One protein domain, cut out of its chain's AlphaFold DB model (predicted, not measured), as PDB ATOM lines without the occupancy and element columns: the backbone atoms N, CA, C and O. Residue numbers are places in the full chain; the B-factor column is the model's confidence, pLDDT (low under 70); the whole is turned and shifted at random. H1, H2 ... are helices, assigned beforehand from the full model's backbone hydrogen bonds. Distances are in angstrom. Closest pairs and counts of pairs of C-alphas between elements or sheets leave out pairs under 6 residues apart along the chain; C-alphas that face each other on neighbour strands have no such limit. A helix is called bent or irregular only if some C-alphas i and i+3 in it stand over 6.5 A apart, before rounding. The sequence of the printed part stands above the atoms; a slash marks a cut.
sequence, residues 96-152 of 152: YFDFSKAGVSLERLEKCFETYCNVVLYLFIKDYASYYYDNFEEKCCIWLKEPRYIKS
ATOM      1  N   TYR A  96      56.209  25.308  30.318       93.38
ATOM      2  CA  TYR A  96      56.422  24.749  28.986       93.38
ATOM      3  C   TYR A  96      55.356  23.705  28.658       93.38
ATOM      4  O   TYR A  96      55.311  22.642  29.277       93.38
ATOM      5  N   PHE A  97      54.538  23.990  27.645       91.75
ATOM      6  CA  PHE A  97      53.538  23.061  27.127       91.75
ATOM      7  C   PHE A  97      54.005  22.416  25.820       91.75
ATOM      8  O   PHE A  97      54.423  23.084  24.877       91.75
ATOM      9  N   ASP A  98      53.868  21.099  25.755       89.12
ATOM     10  CA  ASP A  98      54.078  20.259  24.582       89.12
ATOM     11  C   ASP A  98      52.819  19.429  24.324       89.12
ATOM     12  O   ASP A  98      52.693  18.267  24.720       89.12
ATOM     13  N   PHE A  99      51.867  20.048  23.630       86.25
ATOM     14  CA  PHE A  99      50.577  19.436  23.328       86.25
ATOM     15  C   PHE A  99      50.661  18.256  22.353       86.25
ATOM     16  O   PHE A  99      49.666  17.563  22.173       86.25
ATOM     17  N   SER A 100      51.832  17.952  21.776       82.19
ATOM     18  CA  SER A 100      52.007  16.697  21.033       82.19
ATOM     19  C   SER A 100      51.888  15.457  21.932       82.19
ATOM     20  O   SER A 100      51.625  14.362  21.437       82.19
ATOM     21  N   LYS A 101      52.039  15.629  23.255       77.00
ATOM     22  CA  LYS A 101      51.930  14.570  24.270       77.00
ATOM     23  C   LYS A 101      50.517  14.394  24.832       77.00
ATOM     24  O   LYS A 101      50.248  13.381  25.475       77.00
ATOM     25  N   ALA A 102      49.619  15.353  24.606       72.31
ATOM     26  CA  ALA A 102      48.217  15.242  24.992       72.31
ATOM     27  C   ALA A 102      47.514  14.323  23.976       72.31
ATOM     28  O   ALA A 102      47.145  14.751  22.886       72.31
ATOM     29  N   GLY A 103      47.437  13.025  24.283       63.41
ATOM     30  CA  GLY A 103      46.941  11.993  23.369       63.41
ATOM     31  C   GLY A 103      45.582  12.320  22.735       63.41
ATOM     32  O   GLY A 103      44.670  12.820  23.391       63.41
ATOM     33  N   VAL A 104      45.450  12.019  21.441       60.44
ATOM     34  CA  VAL A 104      44.297  12.398  20.615       60.44
ATOM     35  C   VAL A 104      43.322  11.226  20.522       60.44
ATOM     36  O   VAL A 104      43.415  10.394  19.626       60.44
ATOM     37  N   SER A 105      42.360  11.161  21.440       65.25
ATOM     38  CA  SER A 105      41.068  10.546  21.119       65.25
ATOM     39  C   SER A 105      40.029  11.657  21.141       65.25
ATOM     40  O   SER A 105      39.906  12.343  22.154       65.25
ATOM     41  N   LEU A 106      39.331  11.877  20.023       64.31
ATOM     42  CA  LEU A 106      38.342  12.954  19.879       64.31
ATOM     43  C   LEU A 106      37.259  12.887  20.968       64.31
ATOM     44  O   LEU A 106      36.860  13.916  21.495       64.31
ATOM     45  N   GLU A 107      36.872  11.675  21.370       69.94
ATOM     46  CA  GLU A 107      35.874  11.428  22.419       69.94
ATOM     47  C   GLU A 107      36.325  11.848  23.827       69.94
ATOM     48  O   GLU A 107      35.494  11.998  24.718       69.94
ATOM     49  N   ARG A 108      37.634  12.017  24.064       77.00
ATOM     50  CA  ARG A 108      38.192  12.368  25.385       77.00
ATOM     51  C   ARG A 108      39.160  13.545  25.326       77.00
ATOM     52  O   ARG A 108      39.925  13.734  26.267       77.00
ATOM     53  N   LEU A 109      39.146  14.314  24.237       82.44
ATOM     54  CA  LEU A 109      40.135  15.358  23.968       82.44
ATOM     55  C   LEU A 109      40.216  16.369  25.115       82.44
ATOM     56  O   LEU A 109      41.309  16.649  25.595       82.44
ATOM     57  N   GLU A 110      39.066  16.855  25.577       83.62
ATOM     58  CA  GLU A 110      38.970  17.809  26.684       83.62
ATOM     59  C   GLU A 110      39.597  17.249  27.963       83.62
ATOM     60  O   GLU A 110      40.512  17.849  28.521       83.62
ATOM     61  N   LYS A 111      39.208  16.035  28.366       83.81
ATOM     62  CA  LYS A 111      39.752  15.378  29.560       83.81
ATOM     63  C   LYS A 111      41.252  15.098  29.444       83.81
ATOM     64  O   LYS A 111      41.985  15.235  30.422       83.81
ATOM     65  N   CYS A 112      41.722  14.685  28.268       83.88
ATOM     66  CA  CYS A 112      43.143  14.448  28.004       83.88
ATOM     67  C   CYS A 112      43.947  15.752  28.062       83.88
ATOM     68  O   CYS A 112      45.032  15.768  28.644       83.88
ATOM     69  N   PHE A 113      43.408  16.835  27.505       85.88
ATOM     70  CA  PHE A 113      43.995  18.168  27.571       85.88
ATOM     71  C   PHE A 113      44.050  18.688  29.009       85.88
ATOM     72  O   PHE A 113      45.115  19.095  29.463       85.88
ATOM     73  N   GLU A 114      42.943  18.607  29.750       85.88
ATOM     74  CA  GLU A 114      42.864  19.022  31.152       85.88
ATOM     75  C   GLU A 114      43.855  18.237  32.017       85.88
ATOM     76  O   GLU A 114      44.652  18.822  32.748       85.88
ATOM     77  N   THR A 115      43.885  16.909  31.866       85.75
ATOM     78  CA  THR A 115      44.834  16.048  32.586       85.75
ATOM     79  C   THR A 115      46.276  16.442  32.271       85.75
ATOM     80  O   THR A 115      47.097  16.551  33.180       85.75
ATOM     81  N   TYR A 116      46.595  16.683  30.996       88.88
ATOM     82  CA  TYR A 116      47.929  17.109  30.583       88.88
ATOM     83  C   TYR A 116      48.313  18.464  31.195       88.88
ATOM     84  O   TYR A 116      49.395  18.589  31.772       88.88
ATOM     85  N   CYS A 117      47.425  19.456  31.124       90.00
ATOM     86  CA  CYS A 117      47.639  20.772  31.722       90.00
ATOM     87  C   CYS A 117      47.848  20.673  33.237       90.00
ATOM     88  O   CYS A 117      48.807  21.249  33.745       90.00
ATOM     89  N   ASN A 118      47.033  19.884  33.943       88.62
ATOM     90  CA  ASN A 118      47.172  19.671  35.385       88.62
ATOM     91  C   ASN A 118      48.519  19.036  35.746       88.62
ATOM     92  O   ASN A 118      49.149  19.455  36.715       88.62
ATOM     93  N   VAL A 119      49.004  18.076  34.950       89.31
ATOM     94  CA  VAL A 119      50.342  17.493  35.144       89.31
ATOM     95  C   VAL A 119      51.437  18.541  34.943       89.31
ATOM     96  O   VAL A 119      52.337  18.638  35.773       89.31
ATOM     97  N   VAL A 120      51.372  19.343  33.875       91.75
ATOM     98  CA  VAL A 120      52.374  20.391  33.613       91.75
ATOM     99  C   VAL A 120      52.379  21.442  34.724       91.75
ATOM    100  O   VAL A 120      53.450  21.825  35.190       91.75
ATOM    101  N   LEU A 121      51.203  21.878  35.182       91.94
ATOM    102  CA  LEU A 121      51.066  22.844  36.272       91.94
ATOM    103  C   LEU A 121      51.575  22.281  37.599       91.94
ATOM    104  O   LEU A 121      52.288  22.979  38.314       91.94
ATOM    105  N   TYR A 122      51.259  21.022  37.912       90.12
ATOM    106  CA  TYR A 122      51.776  20.358  39.106       90.12
ATOM    107  C   TYR A 122      53.309  20.310  39.102       90.12
ATOM    108  O   TYR A 122      53.934  20.685  40.090       90.12
ATOM    109  N   LEU A 123      53.915  19.903  37.980       91.50
ATOM    110  CA  LEU A 123      55.373  19.874  37.844       91.50
ATOM    111  C   LEU A 123      55.979  21.271  37.975       91.50
ATOM    112  O   LEU A 123      56.957  21.429  38.692       91.50
ATOM    113  N   PHE A 124      55.364  22.287  37.367       93.75
ATOM    114  CA  PHE A 124      55.785  23.675  37.542       93.75
ATOM    115  C   PHE A 124      55.762  24.084  39.023       93.75
ATOM    116  O   PHE A 124      56.773  24.522  39.556       93.75
ATOM    117  N   ILE A 125      54.640  23.890  39.721       92.12
ATOM    118  CA  ILE A 125      54.519  24.233  41.147       92.12
ATOM    119  C   ILE A 125      55.605  23.543  41.969       92.12
ATOM    120  O   ILE A 125      56.236  24.189  42.798       92.12
ATOM    121  N   LYS A 126      55.822  22.250  41.726       90.81
ATOM    122  CA  LYS A 126      56.828  21.458  42.424       90.81
ATOM    123  C   LYS A 126      58.246  21.971  42.160       90.81
ATOM    124  O   LYS A 126      59.008  22.154  43.105       90.81
ATOM    125  N   ASP A 127      58.590  22.224  40.899       93.38
ATOM    126  CA  ASP A 127      59.931  22.652  40.488       93.38
ATOM    127  C   ASP A 127      60.295  24.033  41.065       93.38
ATOM    128  O   ASP A 127      61.451  24.270  41.412       93.38
ATOM    129  N   TYR A 128      59.313  24.930  41.222       95.00
ATOM    130  CA  TYR A 128      59.524  26.287  41.741       95.00
ATOM    131  C   TYR A 128      59.059  26.492  43.192       95.00
ATOM    132  O   TYR A 128      59.105  27.621  43.682       95.00
ATOM    133  N   ALA A 129      58.637  25.443  43.908       92.62
ATOM    134  CA  ALA A 129      58.041  25.558  45.245       92.62
ATOM    135  C   ALA A 129      58.933  26.312  46.245       92.62
ATOM    136  O   ALA A 129      58.431  27.088  47.055       92.62
ATOM    137  N   SER A 130      60.255  26.135  46.148       91.88
ATOM    138  CA  SER A 130      61.249  26.777  47.020       91.88
ATOM    139  C   SER A 130      61.327  28.302  46.883       91.88
ATOM    140  O   SER A 130      61.896  28.957  47.752       91.88
ATOM    141  N   TYR A 131      60.764  28.881  45.818       92.12
ATOM    142  CA  TYR A 131      60.683  30.333  45.626       92.12
ATOM    143  C   TYR A 131      59.455  30.963  46.297       92.12
ATOM    144  O   TYR A 131      59.308  32.186  46.278       92.12
ATOM    145  N   TYR A 132      58.568  30.148  46.866       91.50
ATOM    146  CA  TYR A 132      57.327  30.580  47.497       91.50
ATOM    147  C   TYR A 132      57.335  30.292  49.004       91.50
ATOM    148  O   TYR A 132      58.304  29.790  49.564       91.50
ATOM    149  N   TYR A 133      56.250  30.673  49.677       87.00
ATOM    150  CA  TYR A 133      56.067  30.448  51.109       87.00
ATOM    151  C   TYR A 133      55.911  28.951  51.444       87.00
ATOM    152  O   TYR A 133      55.477  28.155  50.608       87.00
ATOM    153  N   ASP A 134      56.190  28.577  52.695       85.88
ATOM    154  CA  ASP A 134      56.071  27.191  53.165       85.88
ATOM    155  C   ASP A 134      54.670  26.601  52.909       85.88
ATOM    156  O   ASP A 134      53.641  27.265  53.075       85.88
ATOM    157  N   ASN A 135      54.618  25.326  52.518       82.44
ATOM    158  CA  ASN A 135      53.394  24.601  52.138       82.44
ATOM    159  C   ASN A 135      52.680  25.156  50.883       82.44
ATOM    160  O   ASN A 135      51.496  24.879  50.668       82.44
ATOM    161  N   PHE A 136      53.364  25.937  50.035       85.38
ATOM    162  CA  PHE A 136      52.828  26.386  48.743       85.38
ATOM    163  C   PHE A 136      52.391  25.212  47.854       85.38
ATOM    164  O   PHE A 136      51.255  25.207  47.376       85.38
ATOM    165  N   GLU A 137      53.242  24.188  47.697       81.19
ATOM    166  CA  GLU A 137      52.921  22.996  46.895       81.19
ATOM    167  C   GLU A 137      51.655  22.302  47.413       81.19
ATOM    168  O   GLU A 137      50.742  22.038  46.631       81.19
ATOM    169  N   GLU A 138      51.554  22.063  48.724       81.69
ATOM    170  CA  GLU A 138      50.395  21.403  49.336       81.69
ATOM    171  C   GLU A 138      49.098  22.172  49.070       81.69
ATOM    172  O   GLU A 138      48.099  21.586  48.642       81.69
ATOM    173  N   LYS A 139      49.119  23.501  49.249       79.00
ATOM    174  CA  LYS A 139      47.955  24.352  48.978       79.00
ATOM    175  C   LYS A 139      47.558  24.310  47.507       79.00
ATOM    176  O   LYS A 139      46.377  24.151  47.208       79.00
ATOM    177  N   CYS A 140      48.507  24.421  46.584       79.88
ATOM    178  CA  CYS A 140      48.207  24.373  45.154       79.88
ATOM    179  C   CYS A 140      47.733  22.982  44.700       79.88
ATOM    180  O   CYS A 140      46.847  22.885  43.855       79.88
ATOM    181  N   CYS A 141      48.245  21.904  45.297       72.31
ATOM    182  CA  CYS A 141      47.793  20.542  45.014       72.31
ATOM    183  C   CYS A 141      46.340  20.297  45.424       72.31
ATOM    184  O   CYS A 141      45.652  19.520  44.764       72.31
ATOM    185  N   ILE A 142      45.860  20.948  46.487       70.50
ATOM    186  CA  ILE A 142      44.440  20.912  46.868       70.50
ATOM    187  C   ILE A 142      43.592  21.558  45.764       70.50
ATOM    188  O   ILE A 142      42.616  20.963  45.316       70.50
ATOM    189  N   TRP A 143      44.015  22.715  45.248       63.59
ATOM    190  CA  TRP A 143      43.333  23.399  44.142       63.59
ATOM    191  C   TRP A 143      43.348  22.607  42.828       63.59
ATOM    192  O   TRP A 143      42.350  22.608  42.118       63.59
ATOM    193  N   LEU A 144      44.436  21.896  42.513       67.00
ATOM    194  CA  LEU A 144      44.511  21.047  41.314       67.00
ATOM    195  C   LEU A 144      43.677  19.758  41.426       67.00
ATOM    196  O   LEU A 144      43.341  19.158  40.408       67.00
ATOM    197  N   LYS A 145      43.354  19.312  42.647       61.53
ATOM    198  CA  LYS A 145      42.531  18.117  42.910       61.53
ATOM    199  C   LYS A 145      41.040  18.425  43.058       61.53
ATOM    200  O   LYS A 145      40.228  17.518  42.898       61.53
ATOM    201  N   GLU A 146      40.675  19.670  43.350       52.38
ATOM    202  CA  GLU A 146      39.287  20.132  43.402       52.38
ATOM    203  C   GLU A 146      38.931  20.909  42.124       52.38
ATOM    204  O   GLU A 146      39.198  22.111  42.054       52.38
ATOM    205  N   PRO A 147      38.281  20.293  41.117       47.69
ATOM    206  CA  PRO A 147      37.775  21.026  39.963       47.69
ATOM    207  C   PRO A 147      36.585  21.888  40.398       47.69
ATOM    208  O   PRO A 147      35.419  21.526  40.251       47.69
ATOM    209  N   ARG A 148      36.861  23.059  40.974       46.97
ATOM    210  CA  ARG A 148      35.847  24.040  41.368       46.97
ATOM    211  C   ARG A 148      35.377  24.912  40.203       46.97
ATOM    212  O   ARG A 148      35.031  26.051  40.449       46.97
ATOM    213  N   TYR A 149      35.297  24.409  38.968       40.59
ATOM    214  CA  TYR A 149      34.659  25.142  37.862       40.59
ATOM    215  C   TYR A 149      34.067  24.230  36.776       40.59
ATOM    216  O   TYR A 149      34.577  24.196  35.668       40.59
ATOM    217  N   ILE A 150      32.943  23.568  37.080       34.81
ATOM    218  CA  ILE A 150      31.760  23.527  36.193       34.81
ATOM    219  C   ILE A 150      30.515  23.583  37.098       34.81
ATOM    220  O   ILE A 150      29.912  22.571  37.444       34.81
ATOM    221  N   LYS A 151      30.162  24.785  37.556       32.25
ATOM    222  CA  LYS A 151      28.774  25.116  37.899       32.25
ATOM    223  C   LYS A 151      28.318  26.152  36.880       32.25
ATOM    224  O   LYS A 151      28.565  27.341  37.065       32.25
ATOM    225  N   SER A 152      27.735  25.659  35.793       35.41
ATOM    226  CA  SER A 152      26.766  26.382  34.966       35.41
ATOM    227  C   SER A 152      25.391  25.817  35.274       35.41
ATOM    228  O   SER A 152      25.285  24.571  35.186       35.41
TER     229      SER A 152
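Overview. This is residues 96 to 152 of the 152 residues of an uncharacterized protein of Phocaeicola dorei (UniProt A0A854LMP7). After an unnamed stretch, residues 96 to 105, that runs alongside H1 on the side away from H2, comes a helical hairpin with unequal arms: long H1, then short H2 folded back along its later part. Residues 146 to 152 stick out as a tail. The printed part has 57 residues, with two named helices, H1 then H2, no named strand, and the class all helix. It is loose, with a radius of gyration of the C-alphas of 13.4 A, and flat, spanning 40 by 30 by 12 A.

Along the chain. H1, residues 106 to 131, runs 38.3 A from C-alpha 106 at (38.342, 12.954, 19.879). It is irregular, with C-alphas 107 and 110 8.3 A apart, and has a kink of 28 degrees near residue 125. H2, residues 136 to 145, ends at C-alpha 145 at (42.531, 18.117, 42.910).

Arrangement. H1 touches H2 with residues 118 to 129 alone; the closest C-alphas, of Ala 129 and Glu 137, are 6.0 A apart. They form a helical hairpin, opposite ways at a shallow tilt of 10 degrees. Every O i to N i+4 pair is within hydrogen-bond range in H2, and 18 of 22 in H1.

Size, cuts and confidence. The farthest C-alphas, of Leu 106 and Asp 134, are 40.3 A apart. The printed part has no cut, and the H1 to H2 link is tight. Residues 103 to 107 and 143 to 152 have pLDDT under 70.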